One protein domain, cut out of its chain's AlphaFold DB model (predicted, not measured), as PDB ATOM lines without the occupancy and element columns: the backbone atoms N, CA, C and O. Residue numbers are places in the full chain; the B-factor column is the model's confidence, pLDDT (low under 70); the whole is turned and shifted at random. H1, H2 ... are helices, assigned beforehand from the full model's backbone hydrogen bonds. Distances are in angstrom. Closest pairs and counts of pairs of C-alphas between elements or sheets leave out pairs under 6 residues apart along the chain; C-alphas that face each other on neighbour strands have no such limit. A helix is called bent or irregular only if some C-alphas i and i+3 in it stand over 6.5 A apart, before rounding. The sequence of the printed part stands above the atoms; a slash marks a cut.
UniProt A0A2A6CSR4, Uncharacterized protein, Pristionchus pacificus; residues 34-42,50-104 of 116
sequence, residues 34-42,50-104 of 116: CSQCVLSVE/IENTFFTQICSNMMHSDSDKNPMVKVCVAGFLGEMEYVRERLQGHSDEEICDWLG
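This is residues 34 to 42 and 50 to 104 of the 116 residues of an uncharacterized protein of Pristionchus pacificus (UniProt A0A2A6CSR4). A long, unbent helix, H3, makes the longest axis of a loose, open frame, with a short helix, H2, folded back over its first half and a small pair of helices, H1 and H4, at its other end. H2 packs on H3, while H1 and H4 pack on each other beyond the last residues of H3, and a gap lies between H2 and that pair. The printed part has 64 residues with four named helices, in the order H1, H2, H3, H4, and no named strand; the class is all helix. The whole is loose, with a radius of gyration of the C-alphas of 15.0 A, and its outline is elongated, spanning 42 by 22 by 17 A.

H3, residues 71 to 91, is the longest helix. H2, residues 52 to 62, touches H3, which meets it with residues 73 to 81 alone; the closest C-alphas are those of Cys 59 and Val 73, 5.4 A apart. Their lines stand at a steep tilt of 58 degrees, opposite ways. H4, residues 96 to 103, is close to H3 but not clearly touching it; the closest C-alphas, those of Leu 91 and Ile 99, are 7.3 A apart. H3 and H4 run opposite ways at a steep tilt of 62 degrees. H1, residues 34 to 42, touches H4, the closest C-alphas being those of Val 38 and Asp 96, 5.3 A apart. H1 and H4 run opposite ways at a steep tilt of 57 degrees. H1 is apart from H2 and from H3, and H2 is apart from H4. In H2, H3 and H4 every O i to N i+4 pair is within hydrogen-bond range; in H1 3 of 5 are.

H3 measures 30.7 A from C-alpha 71 at (81.988, 39.349, 130.881) to C-alpha 91 at (101.905, 59.631, 119.309). H2 measures 15.3 A from C-alpha 52 to C-alpha 62. H4 measures 10.7 A and ends with C-alpha 103 at (107.470, 61.276, 129.726). H1 measures 13.3 A from C-alpha 34 at (115.199, 57.135, 130.368) to C-alpha 42; it is irregular, with C-alphas 35 and 38 lying 7.9 A apart, and its line is a rough one.

The two C-alphas farthest apart are those of Lys 69 and Glu 97, at 42.4 A, while the C-alphas of Cys 34 and Gly 104, the first and last printed, are 8.1 A apart. Residues 43 to 49 are not printed, and C-alphas 42 and 50 are 14.4 A apart across this cut, which falls in the link from H1 to H2. Of the links that are printed whole, H2 to H3 is short and H3 to H4 is tight. The mean pLDDT of the printed part is 84.1; residues 50 to 51 are under 70.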
ATOM      1  N   CYS A  34     114.744  56.062 131.250       82.94
ATOM      2  CA  CYS A  34     115.199  57.135 130.368       82.94
ATOM      3  C   CYS A  34     116.351  56.715 129.448       82.94
ATOM      4  O   CYS A  34     116.452  57.235 128.341       82.94
ATOM      5  N   SER A  35     117.165  55.730 129.842       86.06
ATOM      6  CA  SER A  35     118.217  55.176 128.976       86.06
ATOM      7  C   SER A  35     117.678  54.273 127.860       86.06
ATOM      8  O   SER A  35     118.345  54.079 126.848       86.06
ATOM      9  N   GLN A  36     116.465  53.741 128.032       86.00
ATOM     10  CA  GLN A  36     115.813  52.809 127.110       86.00
ATOM     11  C   GLN A  36     114.544  53.394 126.486       86.00
ATOM     12  O   GLN A  36     113.830  52.687 125.778       86.00
ATOM     13  N   CYS A  37     114.239  54.665 126.751       86.38
ATOM     14  CA  CYS A  37     112.942  55.239 126.431       86.38
ATOM     15  C   CYS A  37     112.688  55.226 124.922       86.38
ATOM     16  O   CYS A  37     111.640  54.749 124.507       86.38
ATOM     17  N   VAL A  38     113.670  55.634 124.111       87.31
ATOM     18  CA  VAL A  38     113.557  55.611 122.642       87.31
ATOM     19  C   VAL A  38     113.262  54.199 122.142       87.31
ATOM     20  O   VAL A  38     112.277  53.999 121.449       87.31
ATOM     21  N   LEU A  39     114.033  53.202 122.589       85.94
ATOM     22  CA  LEU A  39     113.803  51.800 122.220       85.94
ATOM     23  C   LEU A  39     112.427  51.298 122.677       85.94
ATOM     24  O   LEU A  39     111.792  50.515 121.981       85.94
ATOM     25  N   SER A  40     111.959  51.751 123.840       84.62
ATOM     26  CA  SER A  40     110.650  51.377 124.384       84.62
ATOM     27  C   SER A  40     109.504  52.016 123.599       84.62
ATOM     28  O   SER A  40     108.472  51.381 123.407       84.62
ATOM     29  N   VAL A  41     109.669  53.262 123.146       86.38
ATOM     30  CA  VAL A  41     108.699  53.970 122.301       86.38
ATOM     31  C   VAL A  41     108.695  53.385 120.891       86.38
ATOM     32  O   VAL A  41     107.621  53.123 120.358       86.38
ATOM     33  N   GLU A  42     109.861  53.095 120.318       86.00
ATOM     34  CA  GLU A  42     109.991  52.436 119.018       86.00
ATOM     35  C   GLU A  42     109.316  51.056 119.033       86.00
ATOM     36  O   GLU A  42     108.498  50.758 118.159       86.00
ATOM     37  N   ILE A  50      98.583  44.505 120.086       61.38
ATOM     38  CA  ILE A  50      98.048  44.697 121.434       61.38
ATOM     39  C   ILE A  50      97.677  43.315 121.990       61.38
ATOM     40  O   ILE A  50      96.658  42.733 121.605       61.38
ATOM     41  N   GLU A  51      98.552  42.737 122.818       64.88
ATOM     42  CA  GLU A  51      98.445  41.323 123.151       64.88
ATOM     43  C   GLU A  51      97.256  41.131 124.082       64.88
ATOM     44  O   GLU A  51      97.303  41.396 125.285       64.88
ATOM     45  N   ASN A  52      96.167  40.639 123.498       71.19
ATOM     46  CA  ASN A  52      94.922  40.338 124.188       71.19
ATOM     47  C   ASN A  52      95.177  39.481 125.444       71.19
ATOM     48  O   ASN A  52      94.549  39.688 126.480       71.19
ATOM     49  N   THR A  53      96.169  38.589 125.393       80.19
ATOM     50  CA  THR A  53      96.594  37.730 126.506       80.19
ATOM     51  C   THR A  53      97.117  38.516 127.714       80.19
ATOM     52  O   THR A  53      96.702  38.232 128.839       80.19
ATOM     53  N   PHE A  54      97.966  39.530 127.509       83.88
ATOM     54  CA  PHE A  54      98.508  40.354 128.597       83.88
ATOM     55  C   PHE A  54      97.396  41.137 129.306       83.88
ATOM     56  O   PHE A  54      97.254  41.069 130.531       83.88
ATOM     57  N   PHE A  55      96.531  41.806 128.536       85.44
ATOM     58  CA  PHE A  55      95.393  42.533 129.106       85.44
ATOM     59  C   PHE A  55      94.379  41.598 129.755       85.44
ATOM     60  O   PHE A  55      93.823  41.931 130.801       85.44
ATOM     61  N   THR A  56      94.170  40.407 129.192       87.19
ATOM     62  CA  THR A  56      93.308  39.385 129.794       87.19
ATOM     63  C   THR A  56      93.819  38.995 131.175       87.19
ATOM     64  O   THR A  56      93.022  38.919 132.110       87.19
ATOM     65  N   GLN A  57      95.132  38.815 131.343       88.25
ATOM     66  CA  GLN A  57      95.721  38.489 132.639       88.25
ATOM     67  C   GLN A  57      95.569  39.636 133.648       88.25
ATOM     68  O   GLN A  57      95.125  39.400 134.773       88.25
ATOM     69  N   ILE A  58      95.858  40.881 133.248       88.12
ATOM     70  CA  ILE A  58      95.671  42.063 134.108       88.12
ATOM     71  C   ILE A  58      94.210  42.195 134.547       88.12
ATOM     72  O   ILE A  58      93.928  42.293 135.741       88.12
ATOM     73  N   CYS A  59      93.274  42.161 133.601       88.25
ATOM     74  CA  CYS A  59      91.854  42.335 133.882       88.25
ATOM     75  C   CYS A  59      91.290  41.196 134.741       88.25
ATOM     76  O   CYS A  59      90.507  41.453 135.655       88.25
ATOM     77  N   SER A  60      91.718  39.953 134.501       89.81
ATOM     78  CA  SER A  60      91.335  38.798 135.328       89.81
ATOM     79  C   SER A  60      91.823  38.956 136.770       89.81
ATOM     80  O   SER A  60      91.053  38.758 137.712       89.81
ATOM     81  N   ASN A  61      93.071  39.405 136.951       90.12
ATOM     82  CA  ASN A  61      93.652  39.665 138.269       90.12
ATOM     83  C   ASN A  61      92.923  40.799 139.002       90.12
ATOM     84  O   ASN A  61      92.537  40.632 140.155       90.12
ATOM     85  N   MET A  62      92.685  41.934 138.336       86.50
ATOM     86  CA  MET A  62      91.986  43.083 138.929       86.50
ATOM     87  C   MET A  62      90.562  42.735 139.373       86.50
ATOM     88  O   MET A  62      90.085  43.228 140.395       86.50
ATOM     89  N   MET A  63      89.878  41.884 138.607       86.19
ATOM     90  CA  MET A  63      88.506  41.470 138.897       86.19
ATOM     91  C   MET A  63      88.416  40.239 139.802       86.19
ATOM     92  O   MET A  63      87.302  39.826 140.122       86.19
ATOM     93  N   HIS A  64      89.552  39.667 140.220       88.25
ATOM     94  CA  HIS A  64      89.631  38.415 140.981       88.25
ATOM     95  C   HIS A  64      88.765  37.305 140.362       88.25
ATOM     96  O   HIS A  64      87.985  36.641 141.047       88.25
ATOM     97  N   SER A  65      88.835  37.158 139.037       81.56
ATOM     98  CA  SER A  65      87.898  36.330 138.279       81.56
ATOM     99  C   SER A  65      88.547  35.705 137.048       81.56
ATOM    100  O   SER A  65      89.374  36.341 136.402       81.56
ATOM    101  N   ASP A  66      88.139  34.482 136.697       76.38
ATOM    102  CA  ASP A  66      88.582  33.813 135.469       76.38
ATOM    103  C   ASP A  66      88.056  34.551 134.222       76.38
ATOM    104  O   ASP A  66      86.863  34.875 134.134       76.38
ATOM    105  N   SER A  67      88.921  34.735 133.219       70.00
ATOM    106  CA  SER A  67      88.645  35.500 131.990       70.00
ATOM    107  C   SER A  67      87.397  35.065 131.224       70.00
ATOM    108  O   SER A  67      86.668  35.895 130.677       70.00
ATOM    109  N   ASP A  68      87.128  33.763 131.196       73.69
ATOM    110  CA  ASP A  68      86.066  33.190 130.364       73.69
ATOM    111  C   ASP A  68      84.700  33.210 131.052       73.69
ATOM    112  O   ASP A  68      83.666  33.075 130.396       73.69
ATOM    113  N   LYS A  69      84.689  33.393 132.376       78.44
ATOM    114  CA  LYS A  69      83.482  33.314 133.208       78.44
ATOM    115  C   LYS A  69      82.905  34.680 133.542       78.44
ATOM    116  O   LYS A  69      81.743  34.761 133.934       78.44
ATOM    117  N   ASN A  70      83.688  35.746 133.379       83.81
ATOM    118  CA  ASN A  70      83.272  37.090 133.735       83.81
ATOM    119  C   ASN A  70      83.265  38.025 132.515       83.81
ATOM    120  O   ASN A  70      84.328  38.421 132.032       83.81
ATOM    121  N   PRO A  71      82.081  38.442 132.022       87.56
ATOM    122  CA  PRO A  71      81.988  39.349 130.881       87.56
ATOM    123  C   PRO A  71      82.655  40.706 131.145       87.56
ATOM    124  O   PRO A  71      83.077  41.363 130.195       87.56
ATOM    125  N   MET A  72      82.825  41.106 132.411       89.94
ATOM    126  CA  MET A  72      83.543  42.332 132.755       89.94
ATOM    127  C   MET A  72      85.033  42.255 132.413       89.94
ATOM    128  O   MET A  72      85.601  43.281 132.044       89.94
ATOM    129  N   VAL A  73      85.653  41.067 132.436       87.94
ATOM    130  CA  VAL A  73      87.051  40.911 132.001       87.94
ATOM    131  C   VAL A  73      87.173  41.278 130.523       87.94
ATOM    132  O   VAL A  73      88.059  42.041 130.157       87.94
ATOM    133  N   LYS A  74      86.225  40.844 129.682       87.31
ATOM    134  CA  LYS A  74      86.203  41.192 128.250       87.31
ATOM    135  C   LYS A  74      85.993  42.688 128.015       87.31
ATOM    136  O   LYS A  74      86.647  43.259 127.149       87.31
ATOM    137  N   VAL A  75      85.116  43.328 128.795       89.38
ATOM    138  CA  VAL A  75      84.907  44.788 128.735       89.38
ATOM    139  C   VAL A  75      86.181  45.538 129.133       89.38
ATOM    140  O   VAL A  75      86.567  46.486 128.457       89.38
ATOM    141  N   CYS A  76      86.861  45.090 130.187       89.88
ATOM    142  CA  CYS A  76      88.133  45.659 130.628       89.88
ATOM    143  C   CYS A  76      89.217  45.536 129.550       89.88
ATOM    144  O   CYS A  76      89.857  46.529 129.213       89.88
ATOM    145  N   VAL A  77      89.367  44.351 128.952       89.19
ATOM    146  CA  VAL A  77      90.326  44.112 127.865       89.19
ATOM    147  C   VAL A  77      90.032  45.007 126.661       89.19
ATOM    148  O   VAL A  77      90.947  45.637 126.138       89.19
ATOM    149  N   ALA A  78      88.765  45.120 126.251       88.12
ATOM    150  CA  ALA A  78      88.359  46.011 125.163       88.12
ATOM    151  C   ALA A  78      88.658  47.489 125.472       88.12
ATOM    152  O   ALA A  78      89.077  48.223 124.580       88.12
ATOM    153  N   GLY A  79      88.485  47.912 126.729       87.88
ATOM    154  CA  GLY A  79      88.851  49.252 127.187       87.88
ATOM    155  C   GLY A  79      90.350  49.521 127.059       87.88
ATOM    156  O   GLY A  79      90.734  50.516 126.457       87.88
ATOM    157  N   PHE A  80      91.197  48.607 127.546       86.62
ATOM    158  CA  PHE A  80      92.648  48.734 127.381       86.62
ATOM    159  C   PHE A  80      93.055  48.763 125.909       86.62
ATOM    160  O   PHE A  80      93.796  49.654 125.515       86.62
ATOM    161  N   LEU A  81      92.525  47.851 125.087       85.62
ATOM    162  CA  LEU A  81      92.772  47.830 123.643       85.62
ATOM    163  C   LEU A  81      92.469  49.188 122.992       85.62
ATOM    164  O   LEU A  81      93.300  49.707 122.251       85.62
ATOM    165  N   GLY A  82      91.310  49.777 123.302       85.25
ATOM    166  CA  GLY A  82      90.911  51.081 122.770       85.25
ATOM    167  C   GLY A  82      91.802  52.234 123.235       85.25
ATOM    168  O   GLY A  82      92.158  53.092 122.433       85.25
ATOM    169  N   GLU A  83      92.206  52.252 124.507       85.44
ATOM    170  CA  GLU A  83      93.111  53.289 125.021       85.44
ATOM    171  C   GLU A  83      94.523  53.162 124.431       85.44
ATOM    172  O   GLU A  83      95.124  54.173 124.077       85.44
ATOM    173  N   MET A  84      95.052  51.942 124.263       83.44
ATOM    174  CA  MET A  84      96.372  51.741 123.646       83.44
ATOM    175  C   MET A  84      96.383  52.187 122.179       83.44
ATOM    176  O   MET A  84      97.328  52.841 121.740       83.44
ATOM    177  N   GLU A  85      95.312  51.876 121.443       84.00
ATOM    178  CA  GLU A  85      95.094  52.346 120.074       84.00
ATOM    179  C   GLU A  85      95.094  53.878 120.009       84.00
ATOM    180  O   GLU A  85      95.839  54.475 119.232       84.00
ATOM    181  N   TYR A  86      94.315  54.512 120.887       84.06
ATOM    182  CA  TYR A  86      94.217  55.964 120.979       84.06
ATOM    183  C   TYR A  86      95.560  56.626 121.304       84.06
ATOM    184  O   TYR A  86      95.926  57.636 120.699       84.06
ATOM    185  N   VAL A  87      96.307  56.071 122.266       83.00
ATOM    186  CA  VAL A  87      97.643  56.566 122.615       83.00
ATOM    187  C   VAL A  87      98.556  56.470 121.401       83.00
ATOM    188  O   VAL A  87      99.204  57.455 121.063       83.00
ATOM    189  N   ARG A  88      98.560  55.341 120.692       82.62
ATOM    190  CA  ARG A  88      99.370  55.191 119.483       82.62
ATOM    191  C   ARG A  88      99.012  56.228 118.419       82.62
ATOM    192  O   ARG A  88      99.913  56.869 117.896       82.62
ATOM    193  N   GLU A  89      97.730  56.426 118.112       84.81
ATOM    194  CA  GLU A  89      97.288  57.461 117.158       84.81
ATOM    195  C   GLU A  89      97.727  58.872 117.573       84.81
ATOM    196  O   GLU A  89      98.103  59.681 116.731       84.81
ATOM    197  N   ARG A  90      97.715  59.175 118.875       84.25
ATOM    198  CA  ARG A  90      98.166  60.465 119.418       84.25
ATOM    199  C   ARG A  90      99.673  60.674 119.336       84.25
ATOM    200  O   ARG A  90     100.103  61.819 119.272       84.25
ATOM    201  N   LEU A  91     100.448  59.597 119.400       84.50
ATOM    202  CA  LEU A  91     101.905  59.631 119.309       84.50
ATOM    203  C   LEU A  91     102.399  59.574 117.853       84.50
ATOM    204  O   LEU A  91     103.545  59.921 117.583       84.50
ATOM    205  N   GLN A  92     101.546  59.186 116.897       81.88
ATOM    206  CA  GLN A  92     101.893  59.212 115.475       81.88
ATOM    207  C   GLN A  92     102.264  60.627 115.013       81.88
ATOM    208  O   GLN A  92     101.540  61.592 115.246       81.88
ATOM    209  N   GLY A  93     103.382  60.731 114.293       82.62
ATOM    210  CA  GLY A  93     103.894  62.002 113.775       82.62
ATOM    211  C   GLY A  93     104.831  62.746 114.728       82.62
ATOM    212  O   GLY A  93     105.390  63.763 114.322       82.62
ATOM    213  N   HIS A  94     105.040  62.225 115.937       85.94
ATOM    214  CA  HIS A  94     106.072  62.676 116.868       85.94
ATOM    215  C   HIS A  94     107.307  61.779 116.767       85.94
ATOM    216  O   HIS A  94     107.191  60.611 116.392       85.94
ATOM    217  N   SER A  95     108.488  62.327 117.063       87.81
ATOM    218  CA  SER A  95     109.701  61.508 117.154       87.81
ATOM    219  C   SER A  95     109.772  60.817 118.513       87.81
ATOM    220  O   SER A  95     109.239  61.324 119.505       87.81
ATOM    221  N   ASP A  96     110.453  59.676 118.579       86.94
ATOM    222  CA  ASP A  96     110.597  58.910 119.818       86.94
ATOM    223  C   ASP A  96     111.234  59.763 120.933       86.94
ATOM    224  O   ASP A  96     110.852  59.677 122.100       86.94
ATOM    225  N   GLU A  97     112.143  60.671 120.566       84.75
ATOM    226  CA  GLU A  97     112.777  61.644 121.458       84.75
ATOM    227  C   GLU A  97     111.790  62.651 122.060       84.75
ATOM    228  O   GLU A  97     111.855  62.933 123.258       84.75
ATOM    229  N   GLU A  98     110.869  63.185 121.252       85.31
ATOM    230  CA  GLU A  98     109.844  64.135 121.703       85.31
ATOM    231  C   GLU A  98     108.898  63.475 122.713       85.31
ATOM    232  O   GLU A  98     108.546  64.059 123.742       85.31
ATOM    233  N   ILE A  99     108.541  62.218 122.453       85.88
ATOM    234  CA  ILE A  99     107.698  61.411 123.335       85.88
ATOM    235  C   ILE A  99     108.422  61.150 124.664       85.88
ATOM    236  O   ILE A  99     107.830  61.304 125.735       85.88
ATOM    237  N   CYS A 100     109.712  60.815 124.620       84.56
ATOM    238  CA  CYS A 100     110.531  60.630 125.817       84.56
ATOM    239  C   CYS A 100     110.665  61.903 126.660       84.56
ATOM    240  O   CYS A 100     110.556  61.840 127.890       84.56
ATOM    241  N   ASP A 101     110.806  63.066 126.023       84.81
ATOM    242  CA  ASP A 101     110.812  64.352 126.718       84.81
ATOM    243  C   ASP A 101     109.479  64.606 127.446       84.81
ATOM    244  O   ASP A 101     109.471  65.078 128.588       84.81
ATOM    245  N   TRP A 102     108.340  64.251 126.840       84.00
ATOM    246  CA  TRP A 102     107.024  64.363 127.488       84.00
ATOM    247  C   TRP A 102     106.861  63.433 128.688       84.00
ATOM    248  O   TRP A 102     106.219  63.812 129.671       84.00
ATOM    249  N   LEU A 103     107.456  62.238 128.624       81.38
ATOM    250  CA  LEU A 103     107.470  61.276 129.726       81.38
ATOM    251  C   LEU A 103     108.379  61.718 130.885       81.38
ATOM    252  O   LEU A 103     108.275  61.173 131.982       81.38
ATOM    253  N   GLY A 104     109.200  62.754 130.684       80.06
ATOM    254  CA  GLY A 104     110.091  63.302 131.702       80.06
ATOM    255  C   GLY A 104     111.520  62.777 131.614       80.06
ATOM    256  O   GLY A 104     112.243  62.854 132.606       80.06
TER     257      GLY A 104